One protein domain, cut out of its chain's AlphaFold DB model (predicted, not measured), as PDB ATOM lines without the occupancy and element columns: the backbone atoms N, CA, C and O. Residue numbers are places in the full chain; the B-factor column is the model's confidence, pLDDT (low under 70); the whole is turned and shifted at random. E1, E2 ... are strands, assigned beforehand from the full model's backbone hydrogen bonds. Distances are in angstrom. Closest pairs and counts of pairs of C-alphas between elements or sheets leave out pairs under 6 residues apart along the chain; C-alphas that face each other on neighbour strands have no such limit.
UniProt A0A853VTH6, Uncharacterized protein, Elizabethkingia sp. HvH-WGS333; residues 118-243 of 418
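AT A GLANCE: This is residues 118 to 243 of the 418 residues of an uncharacterized protein of Elizabethkingia sp. HvH-WGS333 (UniProt A0A853VTH6). The domain is a sandwich of two four-stranded sheets face to face, their planes 35 degrees apart, lengthened at one end by a small sheet of E2, E9 and E10 and at the other by an arm of E4 and the chain that folds back beside it. One face is the branched, mixed sheet of E1, E6, E7 and E12; the other is the antiparallel sheet E5 E3 E8 E11, and the chain changes between them at the links E5 to E6, E7 to E8 and E11 to E12. The printed part has 126 residues with no named helix and twelve named strands, E1 to E12 in chain order; the class is all strand, though under half of the residues, 56, are in named strands. It is only just compact, close to loose, with a radius of gyration of the C-alphas of 16.2 A and spans of 55 by 27 by 22 A.

HOW THE PARTS SIT: Start at E1, residues 118 to 124. On one side of it lie E6, residues 183 to 185, and E7, residues 189 to 191, both antiparallel; look for N 123 and O 184 at 2.8 A and N 119 and O 189 at 2.9 A. On the other side E12, residues 236 to 242, is parallel, with N 122 and O 239 at 2.8 A. In the facing sheet, E5, residues 168 to 171, is an edge strand beside E3, residues 142 to 146, with N 170 and O 143 at 2.8 A. Next come E8, residues 202 to 206, with N 205 and O 142 at 2.8 A, and the edge strand E11, residues 224 to 229, with N 226 and O 204 at 2.9 A. The closest C-alphas of E5 and E7 are Lys 170 and Leu 191, 7.3 A. In the third sheet E2, residues 134 to 137, is antiparallel to E9, residues 214 to 216, with N 135 and O 215 at 2.9 A. E9 and E10, residues 219 to 221, form a hairpin, with N 214 and O 221 at 2.8 A; E10 runs on into E11 at 41 degrees. E4, residues 150 to 155, pairs with no named strand, but its residues 153 to 154 pair antiparallel with residues 161 to 162.

IN THESE COORDINATES: Find C-alpha 118 at (-50.142, 41.024, 18.469), where E1 begins; it runs 19.6 A. E12 is also 19.6 A long and ends at C-alpha 242, (-33.803, 42.829, 29.780). E4 spans 15.2 A to C-alpha 155 at (-69.377, 33.148, 14.281), E11 14.3 A and E8 13.3 A.

THE WHOLE: The two farthest C-alphas, Ser 157 and Ser 218, are 56.3 A apart. The printed part has no cut, and the links E4 to E5 and E5 to E6 are long. The mean pLDDT of the printed part is 96.3, and no printed residue is under 70.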
ATOM      1  N   GLN A 118     -51.422  40.567  18.998       96.94
ATOM      2  CA  GLN A 118     -50.142  41.024  18.469       96.94
ATOM      3  C   GLN A 118     -49.143  41.153  19.608       96.94
ATOM      4  O   GLN A 118     -49.446  41.776  20.621       96.94
ATOM      5  N   ILE A 119     -47.945  40.604  19.437       98.31
ATOM      6  CA  ILE A 119     -46.856  40.726  20.404       98.31
ATOM      7  C   ILE A 119     -45.694  41.451  19.734       98.31
ATOM      8  O   ILE A 119     -45.205  41.035  18.687       98.31
ATOM      9  N   THR A 120     -45.241  42.536  20.351       98.31
ATOM     10  CA  THR A 120     -43.979  43.190  20.003       98.31
ATOM     11  C   THR A 120     -42.960  42.863  21.084       98.31
ATOM     12  O   THR A 120     -43.212  43.112  22.264       98.31
ATOM     13  N   THR A 121     -41.822  42.289  20.695       98.50
ATOM     14  CA  THR A 121     -40.766  41.891  21.631       98.50
ATOM     15  C   THR A 121     -39.632  42.905  21.596       98.50
ATOM     16  O   THR A 121     -39.106  43.211  20.531       98.50
ATOM     17  N   THR A 122     -39.224  43.412  22.752       98.31
ATOM     18  CA  THR A 122     -38.056  44.282  22.897       98.31
ATOM     19  C   THR A 122     -36.965  43.530  23.640       98.31
ATOM     20  O   THR A 122     -37.204  43.017  24.731       98.31
ATOM     21  N   ILE A 123     -35.769  43.496  23.063       98.19
ATOM     22  CA  ILE A 123     -34.552  43.001  23.701       98.19
ATOM     23  C   ILE A 123     -33.739  44.211  24.137       98.19
ATOM     24  O   ILE A 123     -33.341  45.013  23.298       98.19
ATOM     25  N   ASP A 124     -33.500  44.332  25.438       96.88
ATOM     26  CA  ASP A 124     -32.625  45.332  26.043       96.88
ATOM     27  C   ASP A 124     -31.388  44.634  26.612       96.88
ATOM     28  O   ASP A 124     -31.462  43.933  27.623       96.88
ATOM     29  N   ALA A 125     -30.247  44.818  25.953       96.56
ATOM     30  CA  ALA A 125     -28.963  44.275  26.378       96.56
ATOM     31  C   ALA A 125     -27.997  45.363  26.881       96.56
ATOM     32  O   ALA A 125     -26.792  45.129  26.979       96.56
ATOM     33  N   SER A 126     -28.511  46.548  27.231       94.69
ATOM     34  CA  SER A 126     -27.704  47.695  27.679       94.69
ATOM     35  C   SER A 126     -26.819  47.395  28.896       94.69
ATOM     36  O   SER A 126     -25.734  47.962  29.022       94.69
ATOM     37  N   ALA A 127     -27.242  46.473  29.766       92.94
ATOM     38  CA  ALA A 127     -26.493  46.057  30.951       92.94
ATOM     39  C   ALA A 127     -25.467  44.932  30.690       92.94
ATOM     40  O   ALA A 127     -24.681  44.611  31.576       92.94
ATOM     41  N   VAL A 128     -25.448  44.322  29.497       95.12
ATOM     42  CA  VAL A 128     -24.542  43.201  29.167       95.12
ATOM     43  C   VAL A 128     -23.123  43.692  28.857       95.12
ATOM     44  O   VAL A 128     -22.125  43.119  29.317       95.12
ATOM     45  N   ALA A 129     -23.033  44.757  28.061       93.00
ATOM     46  CA  ALA A 129     -21.795  45.439  27.699       93.00
ATOM     47  C   ALA A 129     -22.099  46.932  27.467       93.00
ATOM     48  O   ALA A 129     -22.419  47.326  26.342       93.00
ATOM     49  N   PRO A 130     -22.051  47.762  28.526       92.31
ATOM     50  CA  PRO A 130     -22.377  49.181  28.431       92.31
ATOM     51  C   PRO A 130     -21.619  49.885  27.298       92.31
ATOM     52  O   PRO A 130     -20.417  49.695  27.128       92.31
ATOM     53  N   GLY A 131     -22.337  50.676  26.497       93.38
ATOM     54  CA  GLY A 131     -21.783  51.388  25.337       93.38
ATOM     55  C   GLY A 131     -21.599  50.545  24.068       93.38
ATOM     56  O   GLY A 131     -21.265  51.100  23.026       93.38
ATOM     57  N   THR A 132     -21.851  49.234  24.113       96.50
ATOM     58  CA  THR A 132     -21.743  48.347  22.945       96.50
ATOM     59  C   THR A 132     -23.136  48.012  22.394       96.50
ATOM     60  O   THR A 132     -23.978  47.526  23.152       96.50
ATOM     61  N   PRO A 133     -23.422  48.249  21.099       97.69
ATOM     62  CA  PRO A 133     -24.702  47.873  20.508       97.69
ATOM     63  C   PRO A 133     -24.830  46.350  20.354       97.69
ATOM     64  O   PRO A 133     -23.836  45.620  20.323       97.69
ATOM     65  N   ILE A 134     -26.066  45.871  20.201       98.25
ATOM     66  CA  ILE A 134     -26.316  44.503  19.738       98.25
ATOM     67  C   ILE A 134     -25.782  44.396  18.306       98.25
ATOM     68  O   ILE A 134     -26.131  45.211  17.451       98.25
ATOM     69  N   SER A 135     -24.937  43.397  18.054       97.19
ATOM     70  CA  SER A 135     -24.355  43.139  16.734       97.19
ATOM     71  C   SER A 135     -25.201  42.173  15.908       97.19
ATOM     72  O   SER A 135     -25.246  42.295  14.685       97.19
ATOM     73  N   SER A 136     -25.898  41.234  16.552       97.44
ATOM     74  CA  SER A 136     -26.819  40.325  15.871       97.44
ATOM     75  C   SER A 136     -27.889  39.750  16.798       97.44
ATOM     76  O   SER A 136     -27.673  39.548  17.996       97.44
ATOM     77  N   ILE A 137     -29.042  39.448  16.201       98.12
ATOM     78  CA  ILE A 137     -30.086  38.589  16.762       98.12
ATOM     79  C   ILE A 137     -30.410  37.536  15.701       98.12
ATOM     80  O   ILE A 137     -30.644  37.881  14.541       98.12
ATOM     81  N   GLY A 138     -30.396  36.262  16.084       97.00
ATOM     82  CA  GLY A 138     -30.707  35.145  15.197       97.00
ATOM     83  C   GLY A 138     -32.165  35.142  14.709       97.00
ATOM     84  O   GLY A 138     -33.053  35.745  15.310       97.00
ATOM     85  N   ASN A 139     -32.423  34.449  13.599       96.81
ATOM     86  CA  ASN A 139     -33.720  34.421  12.907       96.81
ATOM     87  C   ASN A 139     -34.596  33.190  13.227       96.81
ATOM     88  O   ASN A 139     -35.644  33.008  12.613       96.81
ATOM     89  N   GLY A 140     -34.177  32.338  14.164       97.12
ATOM     90  CA  GLY A 140     -34.874  31.114  14.579       97.12
ATOM     91  C   GLY A 140     -35.777  31.292  15.800       97.12
ATOM     92  O   GLY A 140     -36.311  30.311  16.321       97.12
ATOM     93  N   ILE A 141     -35.933  32.525  16.281       98.56
ATOM     94  CA  ILE A 141     -36.745  32.855  17.453       98.56
ATOM     95  C   ILE A 141     -38.223  32.733  17.090       98.56
ATOM     96  O   ILE A 141     -38.671  33.280  16.080       98.56
ATOM     97  N   ASN A 142     -38.995  32.023  17.909       98.38
ATOM     98  CA  ASN A 142     -40.400  31.763  17.609       98.38
ATOM     99  C   ASN A 142     -41.277  31.676  18.860       98.38
ATOM    100  O   ASN A 142     -40.824  31.235  19.915       98.38
ATOM    101  N   PHE A 143     -42.535  32.085  18.706       98.56
ATOM    102  CA  PHE A 143     -43.623  31.691  19.597       98.56
ATOM    103  C   PHE A 143     -44.202  30.359  19.124       98.56
ATOM    104  O   PHE A 143     -44.377  30.156  17.922       98.56
ATOM    105  N   ASP A 144     -44.549  29.472  20.048       97.94
ATOM    106  CA  ASP A 144     -45.331  28.272  19.748       97.94
ATOM    107  C   ASP A 144     -46.847  28.515  19.930       97.94
ATOM    108  O   ASP A 144     -47.308  29.643  20.130       97.94
ATOM    109  N   LYS A 145     -47.642  27.439  19.831       97.12
ATOM    110  CA  LYS A 145     -49.105  27.450  20.026       97.12
ATOM    111  C   LYS A 145     -49.860  28.414  19.103       97.12
ATOM    112  O   LYS A 145     -51.004  28.775  19.383       97.12
ATOM    113  N   HIS A 146     -49.273  28.773  17.967       98.12
ATOM    114  CA  HIS A 146     -49.943  29.564  16.948       98.12
ATOM    115  C   HIS A 146     -50.912  28.696  16.138       98.12
ATOM    116  O   HIS A 146     -50.532  27.643  15.643       98.12
ATOM    117  N   ARG A 147     -52.159  29.121  15.945       97.94
ATOM    118  CA  ARG A 147     -53.131  28.434  15.076       97.94
ATOM    119  C   ARG A 147     -53.019  28.919  13.625       97.94
ATOM    120  O   ARG A 147     -53.976  29.460  13.081       97.94
ATOM    121  N   GLY A 148     -51.832  28.782  13.023       96.88
ATOM    122  CA  GLY A 148     -51.481  29.423  11.743       96.88
ATOM    123  C   GLY A 148     -52.169  28.849  10.502       96.88
ATOM    124  O   GLY A 148     -52.505  29.593   9.581       96.88
ATOM    125  N   GLY A 149     -52.458  27.544  10.486       96.56
ATOM    126  CA  GLY A 149     -53.207  26.915   9.392       96.56
ATOM    127  C   GLY A 149     -54.641  27.443   9.268       96.56
ATOM    128  O   GLY A 149     -55.123  28.173  10.132       96.56
ATOM    129  N   THR A 150     -55.359  27.043   8.217       96.88
ATOM    130  CA  THR A 150     -56.781  27.373   7.994       96.88
ATOM    131  C   THR A 150     -57.699  26.573   8.923       96.88
ATOM    132  O   THR A 150     -58.517  25.771   8.480       96.88
ATOM    133  N   VAL A 151     -57.510  26.741  10.230       97.69
ATOM    134  CA  VAL A 151     -58.131  25.920  11.282       97.69
ATOM    135  C   VAL A 151     -59.047  26.721  12.200       97.69
ATOM    136  O   VAL A 151     -59.678  26.142  13.077       97.69
ATOM    137  N   ASN A 152     -59.113  28.040  12.024       98.44
ATOM    138  CA  ASN A 152     -59.951  28.911  12.838       98.44
ATOM    139  C   ASN A 152     -61.262  29.226  12.112       98.44
ATOM    140  O   ASN A 152     -61.349  29.157  10.883       98.44
ATOM    141  N   SER A 153     -62.278  29.617  12.867       98.38
ATOM    142  CA  SER A 153     -63.539  30.121  12.327       98.38
ATOM    143  C   SER A 153     -64.079  31.258  13.184       98.38
ATOM    144  O   SER A 153     -63.659  31.437  14.325       98.38
ATOM    145  N   ILE A 154     -64.997  32.051  12.636       98.62
ATOM    146  CA  ILE A 154     -65.671  33.124  13.377       98.62
ATOM    147  C   ILE A 154     -67.179  33.044  13.177       98.62
ATOM    148  O   ILE A 154     -67.668  32.949  12.047       98.62
ATOM    149  N   LYS A 155     -67.917  33.094  14.286       98.19
ATOM    150  CA  LYS A 155     -69.377  33.148  14.281       98.19
ATOM    151  C   LYS A 155     -69.830  34.577  14.010       98.19
ATOM    152  O   LYS A 155     -69.419  35.512  14.697       98.19
ATOM    153  N   LEU A 156     -70.681  34.767  13.007       98.31
ATOM    154  CA  LEU A 156     -71.008  36.112  12.537       98.31
ATOM    155  C   LEU A 156     -71.949  36.869  13.481       98.31
ATOM    156  O   LEU A 156     -71.907  38.099  13.511       98.31
ATOM    157  N   SER A 157     -72.731  36.159  14.300       97.50
ATOM    158  CA  SER A 157     -73.629  36.768  15.286       97.50
ATOM    159  C   SER A 157     -72.907  37.512  16.410       97.50
ATOM    160  O   SER A 157     -73.459  38.434  16.984       97.50
ATOM    161  N   ASP A 158     -71.698  37.136  16.794       97.12
ATOM    162  CA  ASP A 158     -71.049  37.741  17.973       97.12
ATOM    163  C   ASP A 158     -69.551  37.987  17.768       97.12
ATOM    164  O   ASP A 158     -68.888  38.617  18.592       97.12
ATOM    165  N   GLY A 159     -69.007  37.543  16.635       97.38
ATOM    166  CA  GLY A 159     -67.594  37.665  16.334       97.38
ATOM    167  C   GLY A 159     -66.723  36.827  17.264       97.38
ATOM    168  O   GLY A 159     -65.543  37.162  17.421       97.38
ATOM    169  N   THR A 160     -67.291  35.797  17.904       97.19
ATOM    170  CA  THR A 160     -66.544  34.804  18.678       97.19
ATOM    171  C   THR A 160     -65.743  33.949  17.716       97.19
ATOM    172  O   THR A 160     -66.280  33.411  16.743       97.19
ATOM    173  N   VAL A 161     -64.447  33.841  17.988       98.12
ATOM    174  CA  VAL A 161     -63.543  32.991  17.221       98.12
ATOM    175  C   VAL A 161     -63.492  31.615  17.862       98.12
ATOM    176  O   VAL A 161     -63.234  31.494  19.058       98.12
ATOM    177  N   THR A 162     -63.664  30.583  17.047       97.94
ATOM    178  CA  THR A 162     -63.327  29.213  17.418       97.94
ATOM    179  C   THR A 162     -61.939  28.906  16.880       97.94
ATOM    180  O   THR A 162     -61.697  28.962  15.672       97.94
ATOM    181  N   PHE A 163     -61.015  28.593  17.782       97.81
ATOM    182  CA  PHE A 163     -59.643  28.235  17.442       97.81
ATOM    183  C   PHE A 163     -59.532  26.724  17.229       97.81
ATOM    184  O   PHE A 163     -59.991  25.941  18.060       97.81
ATOM    185  N   GLY A 164     -58.908  26.308  16.127       96.44
ATOM    186  CA  GLY A 164     -58.672  24.891  15.852       96.44
ATOM    187  C   GLY A 164     -57.631  24.264  16.785       96.44
ATOM    188  O   GLY A 164     -56.877  24.961  17.463       96.44
ATOM    189  N   ALA A 165     -57.545  22.932  16.805       94.56
ATOM    190  CA  ALA A 165     -56.600  22.218  17.672       94.56
ATOM    191  C   ALA A 165     -55.144  22.254  17.163       94.56
ATOM    192  O   ALA A 165     -54.213  22.259  17.965       94.56
ATOM    193  N   ALA A 166     -54.933  22.280  15.841       96.44
ATOM    194  CA  ALA A 166     -53.599  22.189  15.250       96.44
ATOM    195  C   ALA A 166     -52.777  23.469  15.470       96.44
ATOM    196  O   ALA A 166     -53.231  24.574  15.168       96.44
ATOM    197  N   THR A 167     -51.544  23.305  15.952       97.25
ATOM    198  CA  THR A 167     -50.623  24.407  16.251       97.25
ATOM    199  C   THR A 167     -49.376  24.371  15.381       97.25
ATOM    200  O   THR A 167     -48.860  23.302  15.070       97.25
ATOM    201  N   THR A 168     -48.835  25.546  15.093       97.50
ATOM    202  CA  THR A 168     -47.540  25.784  14.462       97.50
ATOM    203  C   THR A 168     -46.724  26.771  15.305       97.50
ATOM    204  O   THR A 168     -47.182  27.274  16.337       97.50
ATOM    205  N   THR A 169     -45.495  27.041  14.875       97.69
ATOM    206  CA  THR A 169     -44.659  28.123  15.407       97.69
ATOM    207  C   THR A 169     -44.818  29.391  14.571       97.69
ATOM    208  O   THR A 169     -44.988  29.312  13.355       97.69
ATOM    209  N   LYS A 170     -44.681  30.561  15.195       98.12
ATOM    210  CA  LYS A 170     -44.666  31.869  14.533       98.12
ATOM    211  C   LYS A 170     -43.341  32.576  14.795       98.12
ATOM    212  O   LYS A 170     -42.978  32.811  15.946       98.12
ATOM    213  N   ALA A 171     -42.628  32.923  13.727       98.19
ATOM    214  CA  ALA A 171     -41.329  33.575  13.823       98.19
ATOM    215  C   ALA A 171     -41.430  34.994  14.411       98.19
ATOM    216  O   ALA A 171     -42.351  35.758  14.100       98.19
ATOM    217  N   VAL A 172     -40.439  35.352  15.223       98.44
ATOM    218  CA  VAL A 172     -40.215  36.708  15.728       98.44
ATOM    219  C   VAL A 172     -38.998  37.263  15.006       98.44
ATOM    220  O   VAL A 172     -37.883  36.781  15.191       98.44
ATOM    221  N   SER A 173     -39.211  38.265  14.158       97.00
ATOM    222  CA  SER A 173     -38.144  38.878  13.372       97.00
ATOM    223  C   SER A 173     -37.745  40.226  13.950       97.00
ATOM    224  O   SER A 173     -38.589  41.017  14.375       97.00
ATOM    225  N   PHE A 174     -36.446  40.495  13.941       97.81
ATOM    226  CA  PHE A 174     -35.887  41.770  14.357       97.81
ATOM    227  C   PHE A 174     -35.210  42.440  13.168       97.81
ATOM    228  O   PHE A 174     -34.564  41.781  12.355       97.81
ATOM    229  N   THR A 175     -35.341  43.758  13.098       95.25
ATOM    230  CA  THR A 175     -34.608  44.590  12.147       95.25
ATOM    231  C   THR A 175     -33.632  45.444  12.939       95.25
ATOM    232  O   THR A 175     -34.021  46.066  13.929       95.25
ATOM    233  N   ALA A 176     -32.362  45.446  12.526       95.69
ATOM    234  CA  ALA A 176     -31.343  46.262  13.169       95.69
ATOM    235  C   ALA A 176     -31.752  47.747  13.094       95.69
ATOM    236  O   ALA A 176     -32.073  48.229  12.004       95.69
ATOM    237  N   PRO A 177     -31.777  48.473  14.223       95.50
ATOM    238  CA  PRO A 177     -32.088  49.891  14.218       95.50
ATOM    239  C   PRO A 177     -30.927  50.699  13.623       95.50
ATOM    240  O   PRO A 177     -29.756  50.353  13.794       95.50
ATOM    241  N   THR A 178     -31.276  51.812  12.978       94.75
ATOM    242  CA  THR A 178     -30.334  52.834  12.511       94.75
ATOM    243  C   THR A 178     -30.674  54.147  13.225       94.75
ATOM    244  O   THR A 178     -31.773  54.662  13.009       94.75
ATOM    245  N   PRO A 179     -29.786  54.701  14.075       95.31
ATOM    246  CA  PRO A 179     -28.434  54.226  14.395       95.31
ATOM    247  C   PRO A 179     -28.418  52.929  15.224       95.31
ATOM    248  O   PRO A 179     -29.410  52.569  15.860       95.31
ATOM    249  N   ALA A 180     -27.267  52.245  15.225       97.00
ATOM    250  CA  ALA A 180     -27.065  51.008  15.980       97.00
ATOM    251  C   ALA A 180     -27.343  51.204  17.480       97.00
ATOM    252  O   ALA A 180     -27.017  52.240  18.059       97.00
ATOM    253  N   SER A 181     -27.932  50.190  18.118       97.38
ATOM    254  CA  SER A 181     -28.424  50.271  19.497       97.38
ATOM    255  C   SER A 181     -28.229  48.958  20.256       97.38
ATOM    256  O   SER A 181     -28.231  47.876  19.666       97.38
ATOM    257  N   ALA A 182     -28.109  49.051  21.583       97.12
ATOM    258  CA  ALA A 182     -28.167  47.913  22.510       97.12
ATOM    259  C   ALA A 182     -29.611  47.456  22.810       97.12
ATOM    260  O   ALA A 182     -29.822  46.539  23.603       97.12
ATOM    261  N   ILE A 183     -30.601  48.115  22.199       97.69
ATOM    262  CA  ILE A 183     -32.023  47.827  22.354       97.69
ATOM    263  C   ILE A 183     -32.626  47.601  20.971       97.69
ATOM    264  O   ILE A 183     -32.654  48.519  20.148       97.69
ATOM    265  N   TRP A 184     -33.101  46.385  20.707       98.19
ATOM    266  CA  TRP A 184     -33.760  46.020  19.450       98.19
ATOM    267  C   TRP A 184     -35.227  45.695  19.717       98.19
ATOM    268  O   TRP A 184     -35.562  45.021  20.689       98.19
ATOM    269  N   THR A 185     -36.111  46.167  18.842       98.12
ATOM    270  CA  THR A 185     -37.545  45.856  18.892       98.12
ATOM    271  C   THR A 185     -37.914  45.029  17.671       98.12
ATOM    272  O   THR A 185     -37.487  45.336  16.560       98.12
ATOM    273  N   SER A 186     -38.670  43.954  17.883       98.38
ATOM    274  CA  SER A 186     -39.123  43.073  16.816       98.38
ATOM    275  C   SER A 186     -40.142  43.776  15.927       98.38
ATOM    276  O   SER A 186     -40.866  44.679  16.363       98.38
ATOM    277  N   ASN A 187     -40.294  43.279  14.704       96.62
ATOM    278  CA  ASN A 187     -41.525  43.512  13.965       96.62
ATOM    279  C   ASN A 187     -42.710  42.965  14.783       96.62
ATOM    280  O   ASN A 187     -42.538  41.999  15.540       96.62
ATOM    281  N   PRO A 188     -43.909  43.564  14.688       96.44
ATOM    282  CA  PRO A 188     -45.066  43.034  15.393       96.44
ATOM    283  C   PRO A 188     -45.403  41.616  14.918       96.44
ATOM    284  O   PRO A 188     -45.608  41.382  13.728       96.44
ATOM    285  N   THR A 189     -45.494  40.672  15.852       97.75
ATOM    286  CA  THR A 189     -45.824  39.275  15.565       97.75
ATOM    287  C   THR A 189     -47.304  39.029  15.840       97.75
ATOM    288  O   THR A 189     -47.752  39.143  16.979       97.75
ATOM    289  N   LEU A 190     -48.069  38.692  14.799       97.25
ATOM    290  CA  LEU A 190     -49.460  38.247  14.928       97.25
ATOM    291  C   LEU A 190     -49.506  36.827  15.499       97.25
ATOM    292  O   LEU A 190     -48.802  35.947  15.003       97.25
ATOM    293  N   LEU A 191     -50.349  36.593  16.502       97.94
ATOM    294  CA  LEU A 191     -50.508  35.298  17.146       97.94
ATOM    295  C   LEU A 191     -51.995  34.970  17.349       97.94
ATOM    296  O   LEU A 191     -52.667  35.517  18.221       97.94
ATOM    297  N   ALA A 192     -52.499  34.035  16.543       98.19
ATOM    298  CA  ALA A 192     -53.769  33.355  16.778       98.19
ATOM    299  C   ALA A 192     -53.585  32.297  17.875       98.19
ATOM    300  O   ALA A 192     -53.022  31.231  17.624       98.19
ATOM    301  N   ASN A 193     -54.014  32.616  19.091       97.38
ATOM    302  CA  ASN A 193     -53.956  31.744  20.257       97.38
ATOM    303  C   ASN A 193     -55.214  32.001  21.111       97.38
ATOM    304  O   ASN A 193     -55.549  33.168  21.310       97.38
ATOM    305  N   PRO A 194     -55.928  30.956  21.571       95.12
ATOM    306  CA  PRO A 194     -57.149  31.128  22.359       95.12
ATOM    307  C   PRO A 194     -56.893  31.632  23.789       95.12
ATOM    308  O   PRO A 194     -57.774  32.258  24.367       95.12
ATOM    309  N   GLY A 195     -55.719  31.350  24.363       90.00
ATOM    310  CA  GLY A 195     -55.286  31.841  25.673       90.00
ATOM    311  C   GLY A 195     -56.159  31.446  26.863       90.00
ATOM    312  O   GLY A 195     -56.035  32.093  27.896       90.00
ATOM    313  N   GLY A 196     -57.043  30.453  26.710       85.56
ATOM    314  CA  GLY A 196     -58.098  30.134  27.678       85.56
ATOM    315  C   GLY A 196     -57.798  28.966  28.620       85.56
ATOM    316  O   GLY A 196     -58.638  28.646  29.453       85.56
ATOM    317  N   THR A 197     -56.648  28.298  28.474       90.44
ATOM    318  CA  THR A 197     -56.223  27.184  29.336       90.44
ATOM    319  C   THR A 197     -54.706  27.152  29.514       90.44
ATOM    320  O   THR A 197     -53.956  27.761  28.745       90.44
ATOM    321  N   ALA A 198     -54.223  26.385  30.496       89.00
ATOM    322  CA  ALA A 198     -52.791  26.154  30.692       89.00
ATOM    323  C   ALA A 198     -52.103  25.538  29.453       89.00
ATOM    324  O   ALA A 198     -50.952  25.859  29.160       89.00
ATOM    325  N   ALA A 199     -52.809  24.691  28.694       91.69
ATOM    326  CA  ALA A 199     -52.283  24.036  27.492       91.69
ATOM    327  C   ALA A 199     -52.110  24.994  26.296       91.69
ATOM    328  O   ALA A 199     -51.373  24.679  25.351       91.69
ATOM    329  N   ASP A 200     -52.781  26.147  26.342       94.69
ATOM    330  CA  ASP A 200     -52.715  27.187  25.318       94.69
ATOM    331  C   ASP A 200     -51.630  28.230  25.580       94.69
ATOM    332  O   ASP A 200     -51.300  28.992  24.669       94.69
ATOM    333  N   MET A 201     -51.054  28.271  26.785       95.12
ATOM    334  CA  MET A 201     -49.984  29.215  27.088       95.12
ATOM    335  C   MET A 201     -48.810  29.021  26.127       95.12
ATOM    336  O   MET A 201     -48.314  27.910  25.940       95.12
ATOM    337  N   SER A 202     -48.374  30.123  25.526       96.81
ATOM    338  CA  SER A 202     -47.297  30.125  24.546       96.81
ATOM    339  C   SER A 202     -45.928  30.203  25.227       96.81
ATOM    340  O   SER A 202     -45.779  30.667  26.361       96.81
ATOM    341  N   MET A 203     -44.911  29.764  24.506       96.88
ATOM    342  CA  MET A 203     -43.507  29.832  24.843       96.88
ATOM    343  C   MET A 203     -42.766  30.577  23.735       96.88
ATOM    344  O   MET A 203     -42.834  30.206  22.563       96.88
ATOM    345  N   LEU A 204     -42.012  31.609  24.114       98.56
ATOM    346  CA  LEU A 204     -41.006  32.208  23.237       98.56
ATOM    347  C   LEU A 204     -39.717  31.399  23.347       98.56
ATOM    348  O   LEU A 204     -39.161  31.293  24.439       98.56
ATOM    349  N   THR A 205     -39.217  30.875  22.232       98.50
ATOM    350  CA  THR A 205     -38.035  30.006  22.207       98.50
ATOM    351  C   THR A 205     -36.871  30.657  21.475       98.50
ATOM    352  O   THR A 205     -37.005  31.081  20.329       98.50
ATOM    353  N   PHE A 206     -35.706  30.656  22.124       98.31
ATOM    354  CA  PHE A 206     -34.401  30.930  21.531       98.31
ATOM    355  C   PHE A 206     -33.649  29.593  21.415       98.31
ATOM    356  O   PHE A 206     -33.121  29.114  22.426       98.31
ATOM    357  N   PRO A 207     -33.639  28.940  20.234       97.62
ATOM    358  CA  PRO A 207     -33.119  27.579  20.090       97.62
ATOM    359  C   PRO A 207     -31.620  27.465  20.399       97.62
ATOM    360  O   PRO A 207     -30.868  28.440  20.340       97.62
ATOM    361  N   ASN A 208     -31.165  26.245  20.696       96.50
ATOM    362  CA  ASN A 208     -29.756  25.938  20.957       96.50
ATOM    363  C   ASN A 208     -28.930  25.809  19.661       96.50
ATOM    364  O   ASN A 208     -28.361  24.762  19.365       96.50
ATOM    365  N   ASN A 209     -28.934  26.854  18.838       96.31
ATOM    366  CA  ASN A 209     -28.118  26.973  17.631       96.31
ATOM    367  C   ASN A 209     -27.918  28.460  17.285       96.31
ATOM    368  O   ASN A 209     -28.467  29.338  17.949       96.31
ATOM    369  N   ALA A 210     -27.156  28.752  16.228       95.12
ATOM    370  CA  ALA A 210     -26.854  30.125  15.812       95.12
ATOM    371  C   ALA A 210     -28.099  30.974  15.474       95.12
ATOM    372  O   ALA A 210     -28.043  32.198  15.540       95.12
ATOM    373  N   ALA A 211     -29.235  30.354  15.142       97.06
ATOM    374  CA  ALA A 211     -30.473  31.070  14.851       97.06
ATOM    375  C   ALA A 211     -31.197  31.550  16.127       97.06
ATOM    376  O   ALA A 211     -32.110  32.365  16.037       97.06
ATOM    377  N   GLY A 212     -30.802  31.075  17.312       97.12
ATOM    378  CA  GLY A 212     -31.382  31.451  18.603       97.12
ATOM    379  C   GLY A 212     -30.493  32.334  19.471       97.12
ATOM    380  O   GLY A 212     -30.679  32.353  20.685       97.12
ATOM    381  N   THR A 213     -29.501  33.019  18.899       97.44
ATOM    382  CA  THR A 213     -28.538  33.807  19.678       97.44
ATOM    383  C   THR A 213     -28.802  35.310  19.638       97.44
ATOM    384  O   THR A 213     -29.357  35.849  18.683       97.44
ATOM    385  N   ILE A 214     -28.376  35.993  20.698       97.81
ATOM    386  CA  ILE A 214     -28.252  37.448  20.807       97.81
ATOM    387  C   ILE A 214     -26.775  37.736  21.071       97.81
ATOM    388  O   ILE A 214     -26.216  37.173  22.018       97.81
ATOM    389  N   THR A 215     -26.159  38.605  20.269       97.44
ATOM    390  CA  THR A 215     -24.727  38.928  20.369       97.44
ATOM    391  C   THR A 215     -24.517  40.408  20.675       97.44
ATOM    392  O   THR A 215     -25.092  41.274  20.014       97.44
ATOM    393  N   VAL A 216     -23.675  40.703  21.668       96.88
ATOM    394  CA  VAL A 216     -23.267  42.062  22.063       96.88
ATOM    395  C   VAL A 216     -21.765  42.060  22.337       96.88
ATOM    396  O   VAL A 216     -21.301  41.428  23.287       96.88
ATOM    397  N   GLY A 217     -20.986  42.756  21.507       91.56
ATOM    398  CA  GLY A 217     -19.523  42.672  21.567       91.56
ATOM    399  C   GLY A 217     -19.043  41.227  21.371       91.56
ATOM    400  O   GLY A 217     -19.403  40.592  20.384       91.56
ATOM    401  N   SER A 218     -18.264  40.704  22.322       92.25
ATOM    402  CA  SER A 218     -17.799  39.306  22.352       92.25
ATOM    403  C   SER A 218     -18.743  38.336  23.080       92.25
ATOM    404  O   SER A 218     -18.439  37.149  23.182       92.25
ATOM    405  N   LYS A 219     -19.870  38.823  23.616       95.25
ATOM    406  CA  LYS A 219     -20.792  38.043  24.451       95.25
ATOM    407  C   LYS A 219     -21.971  37.549  23.629       95.25
ATOM    408  O   LYS A 219     -22.600  38.331  22.917       95.25
ATOM    409  N   THR A 220     -22.326  36.281  23.818       95.25
ATOM    410  CA  THR A 220     -23.438  35.635  23.113       95.25
ATOM    411  C   THR A 220     -24.343  34.904  24.097       95.25
ATOM    412  O   THR A 220     -23.873  34.099  24.901       95.25
ATOM    413  N   LYS A 221     -25.655  35.144  24.016       95.44
ATOM    414  CA  LYS A 221     -26.678  34.413  24.777       95.44
ATOM    415  C   LYS A 221     -27.603  33.666  23.823       95.44
ATOM    416  O   LYS A 221     -28.123  34.258  22.890       95.44
ATOM    417  N   GLY A 222     -27.839  32.387  24.087       95.56
ATOM    418  CA  GLY A 222     -28.832  31.562  23.396       95.56
ATOM    419  C   GLY A 222     -29.366  30.468  24.317       95.56
ATOM    420  O   GLY A 222     -29.106  30.509  25.528       95.56
ATOM    421  N   ASN A 223     -30.099  29.512  23.740       96.81
ATOM    422  CA  ASN A 223     -30.656  28.347  24.433       96.81
ATOM    423  C   ASN A 223     -31.453  28.717  25.697       96.81
ATOM    424  O   ASN A 223     -31.070  28.391  26.822       96.81
ATOM    425  N   PHE A 224     -32.533  29.472  25.521       97.25
ATOM    426  CA  PHE A 224     -33.447  29.798  26.613       97.25
ATOM    427  C   PHE A 224     -34.869  29.980  26.091       97.25
ATOM    428  O   PHE A 224     -35.099  30.129  24.890       97.25
ATOM    429  N   SER A 225     -35.829  29.988  27.007       97.25
ATOM    430  CA  SER A 225     -37.225  30.227  26.681       97.25
ATOM    431  C   SER A 225     -37.894  31.143  27.698       97.25
ATOM    432  O   SER A 225     -37.471  31.246  28.853       97.25
ATOM    433  N   VAL A 226     -38.946  31.823  27.251       96.38
ATOM    434  CA  VAL A 226     -39.889  32.533  28.115       96.38
ATOM    435  C   VAL A 226     -41.184  31.742  28.085       96.38
ATOM    436  O   VAL A 226     -41.890  31.740  27.076       96.38
ATOM    437  N   ASN A 227     -41.449  31.027  29.172       93.69
ATOM    438  CA  ASN A 227     -42.564  30.091  29.271       93.69
ATOM    439  C   ASN A 227     -43.840  30.784  29.762       93.69
ATOM    440  O   ASN A 227     -43.791  31.855  30.367       93.69
ATOM    441  N   ASN A 228     -44.964  30.087  29.590       93.69
ATOM    442  CA  ASN A 228     -46.247  30.391  30.223       93.69
ATOM    443  C   ASN A 228     -46.805  31.778  29.861       93.69
ATOM    444  O   ASN A 228     -47.362  32.485  30.700       93.69
ATOM    445  N   LEU A 229     -46.654  32.183  28.600       95.19
ATOM    446  CA  LEU A 229     -47.225  33.420  28.090       95.19
ATOM    447  C   LEU A 229     -48.721  33.226  27.833       95.19
ATOM    448  O   LEU A 229     -49.121  32.535  26.895       95.19
ATOM    449  N   VAL A 230     -49.558  33.861  28.656       95.19
ATOM    450  CA  VAL A 230     -51.008  33.915  28.427       95.19
ATOM    451  C   VAL A 230     -51.313  34.989  27.385       95.19
ATOM    452  O   VAL A 230     -51.084  36.178  27.626       95.19
ATOM    453  N   VAL A 231     -51.836  34.563  26.234       95.38
ATOM    454  CA  VAL A 231     -52.149  35.431  25.094       95.38
ATOM    455  C   VAL A 231     -53.657  35.448  24.877       95.38
ATOM    456  O   VAL A 231     -54.213  34.580  24.217       95.38
ATOM    457  N   THR A 232     -54.321  36.452  25.437       93.62
ATOM    458  CA  THR A 232     -55.760  36.673  25.276       93.62
ATOM    459  C   THR A 232     -56.051  37.203  23.867       93.62
ATOM    460  O   THR A 232     -55.385  38.161  23.452       93.62
ATOM    461  N   PRO A 233     -57.029  36.634  23.133       95.25
ATOM    462  CA  PRO A 233     -57.409  37.079  21.793       95.25
ATOM    463  C   PRO A 233     -57.715  38.579  21.695       95.25
ATOM    464  O   PRO A 233     -58.342  39.160  22.582       95.25
ATOM    465  N   GLY A 234     -57.298  39.208  20.594       94.44
ATOM    466  CA  GLY A 234     -57.583  40.619  20.294       94.44
ATOM    467  C   GLY A 234     -56.761  41.635  21.099       94.44
ATOM    468  O   GLY A 234     -57.003  42.838  21.000       94.44
ATOM    469  N   VAL A 235     -55.784  41.184  21.894       95.12
ATOM    470  CA  VAL A 235     -54.942  42.053  22.729       95.12
ATOM    471  C   VAL A 235     -53.586  42.312  22.070       95.12
ATOM    472  O   VAL A 235     -52.976  41.434  21.456       95.12
ATOM    473  N   LYS A 236     -53.084  43.540  22.231       95.56
ATOM    474  CA  LYS A 236     -51.723  43.923  21.852       95.56
ATOM    475  C   LYS A 236     -50.807  43.935  23.075       95.56
ATOM    476  O   LYS A 236     -51.078  44.638  24.046       95.56
ATOM    477  N   TYR A 237     -49.700  43.209  22.994       96.25
ATOM    478  CA  TYR A 237     -48.720  43.036  24.059       96.25
ATOM    479  C   TYR A 237     -47.365  43.640  23.687       96.25
ATOM    480  O   TYR A 237     -46.945  43.602  22.530       96.25
ATOM    481  N   ASN A 238     -46.653  44.127  24.704       96.62
ATOM    482  CA  ASN A 238     -45.235  44.462  24.618       96.62
ATOM    483  C   ASN A 238     -44.464  43.537  25.565       96.62
ATOM    484  O   ASN A 238     -44.579  43.676  26.781       96.62
ATOM    485  N   LEU A 239     -43.694  42.602  25.015       96.56
ATOM    486  CA  LEU A 239     -42.832  41.704  25.780       96.56
ATOM    487  C   LEU A 239     -41.430  42.309  25.860       96.56
ATOM    488  O   LEU A 239     -40.718  42.357  24.863       96.56
ATOM    489  N   LYS A 240     -41.023  42.780  27.037       95.50
ATOM    490  CA  LYS A 240     -39.696  43.375  27.238       95.50
ATOM    491  C   LYS A 240     -38.784  42.387  27.951       95.50
ATOM    492  O   LYS A 240     -39.080  41.969  29.065       95.50
ATOM    493  N   LEU A 241     -37.674  42.039  27.312       95.44
ATOM    494  CA  LEU A 241     -36.643  41.161  27.849       95.44
ATOM    495  C   LEU A 241     -35.389  41.986  28.103       95.44
ATOM    496  O   LEU A 241     -34.760  42.465  27.160       95.44
ATOM    497  N   LYS A 242     -35.033  42.152  29.377       93.38
ATOM    498  CA  LYS A 242     -33.803  42.829  29.780       93.38
ATOM    499  C   LYS A 242     -32.754  41.803  30.176       93.38
ATOM    500  O   LYS A 242     -33.009  40.948  31.021       93.38
ATOM    501  N   PHE A 243     -31.578  41.902  29.574       94.06
ATOM    502  CA  PHE A 243     -30.460  41.002  29.809       94.06
ATOM    503  C   PHE A 243     -29.398  41.697  30.654       94.06
ATOM    504  O   PHE A 243     -28.961  42.807  30.353       94.06
TER     505      PHE A 243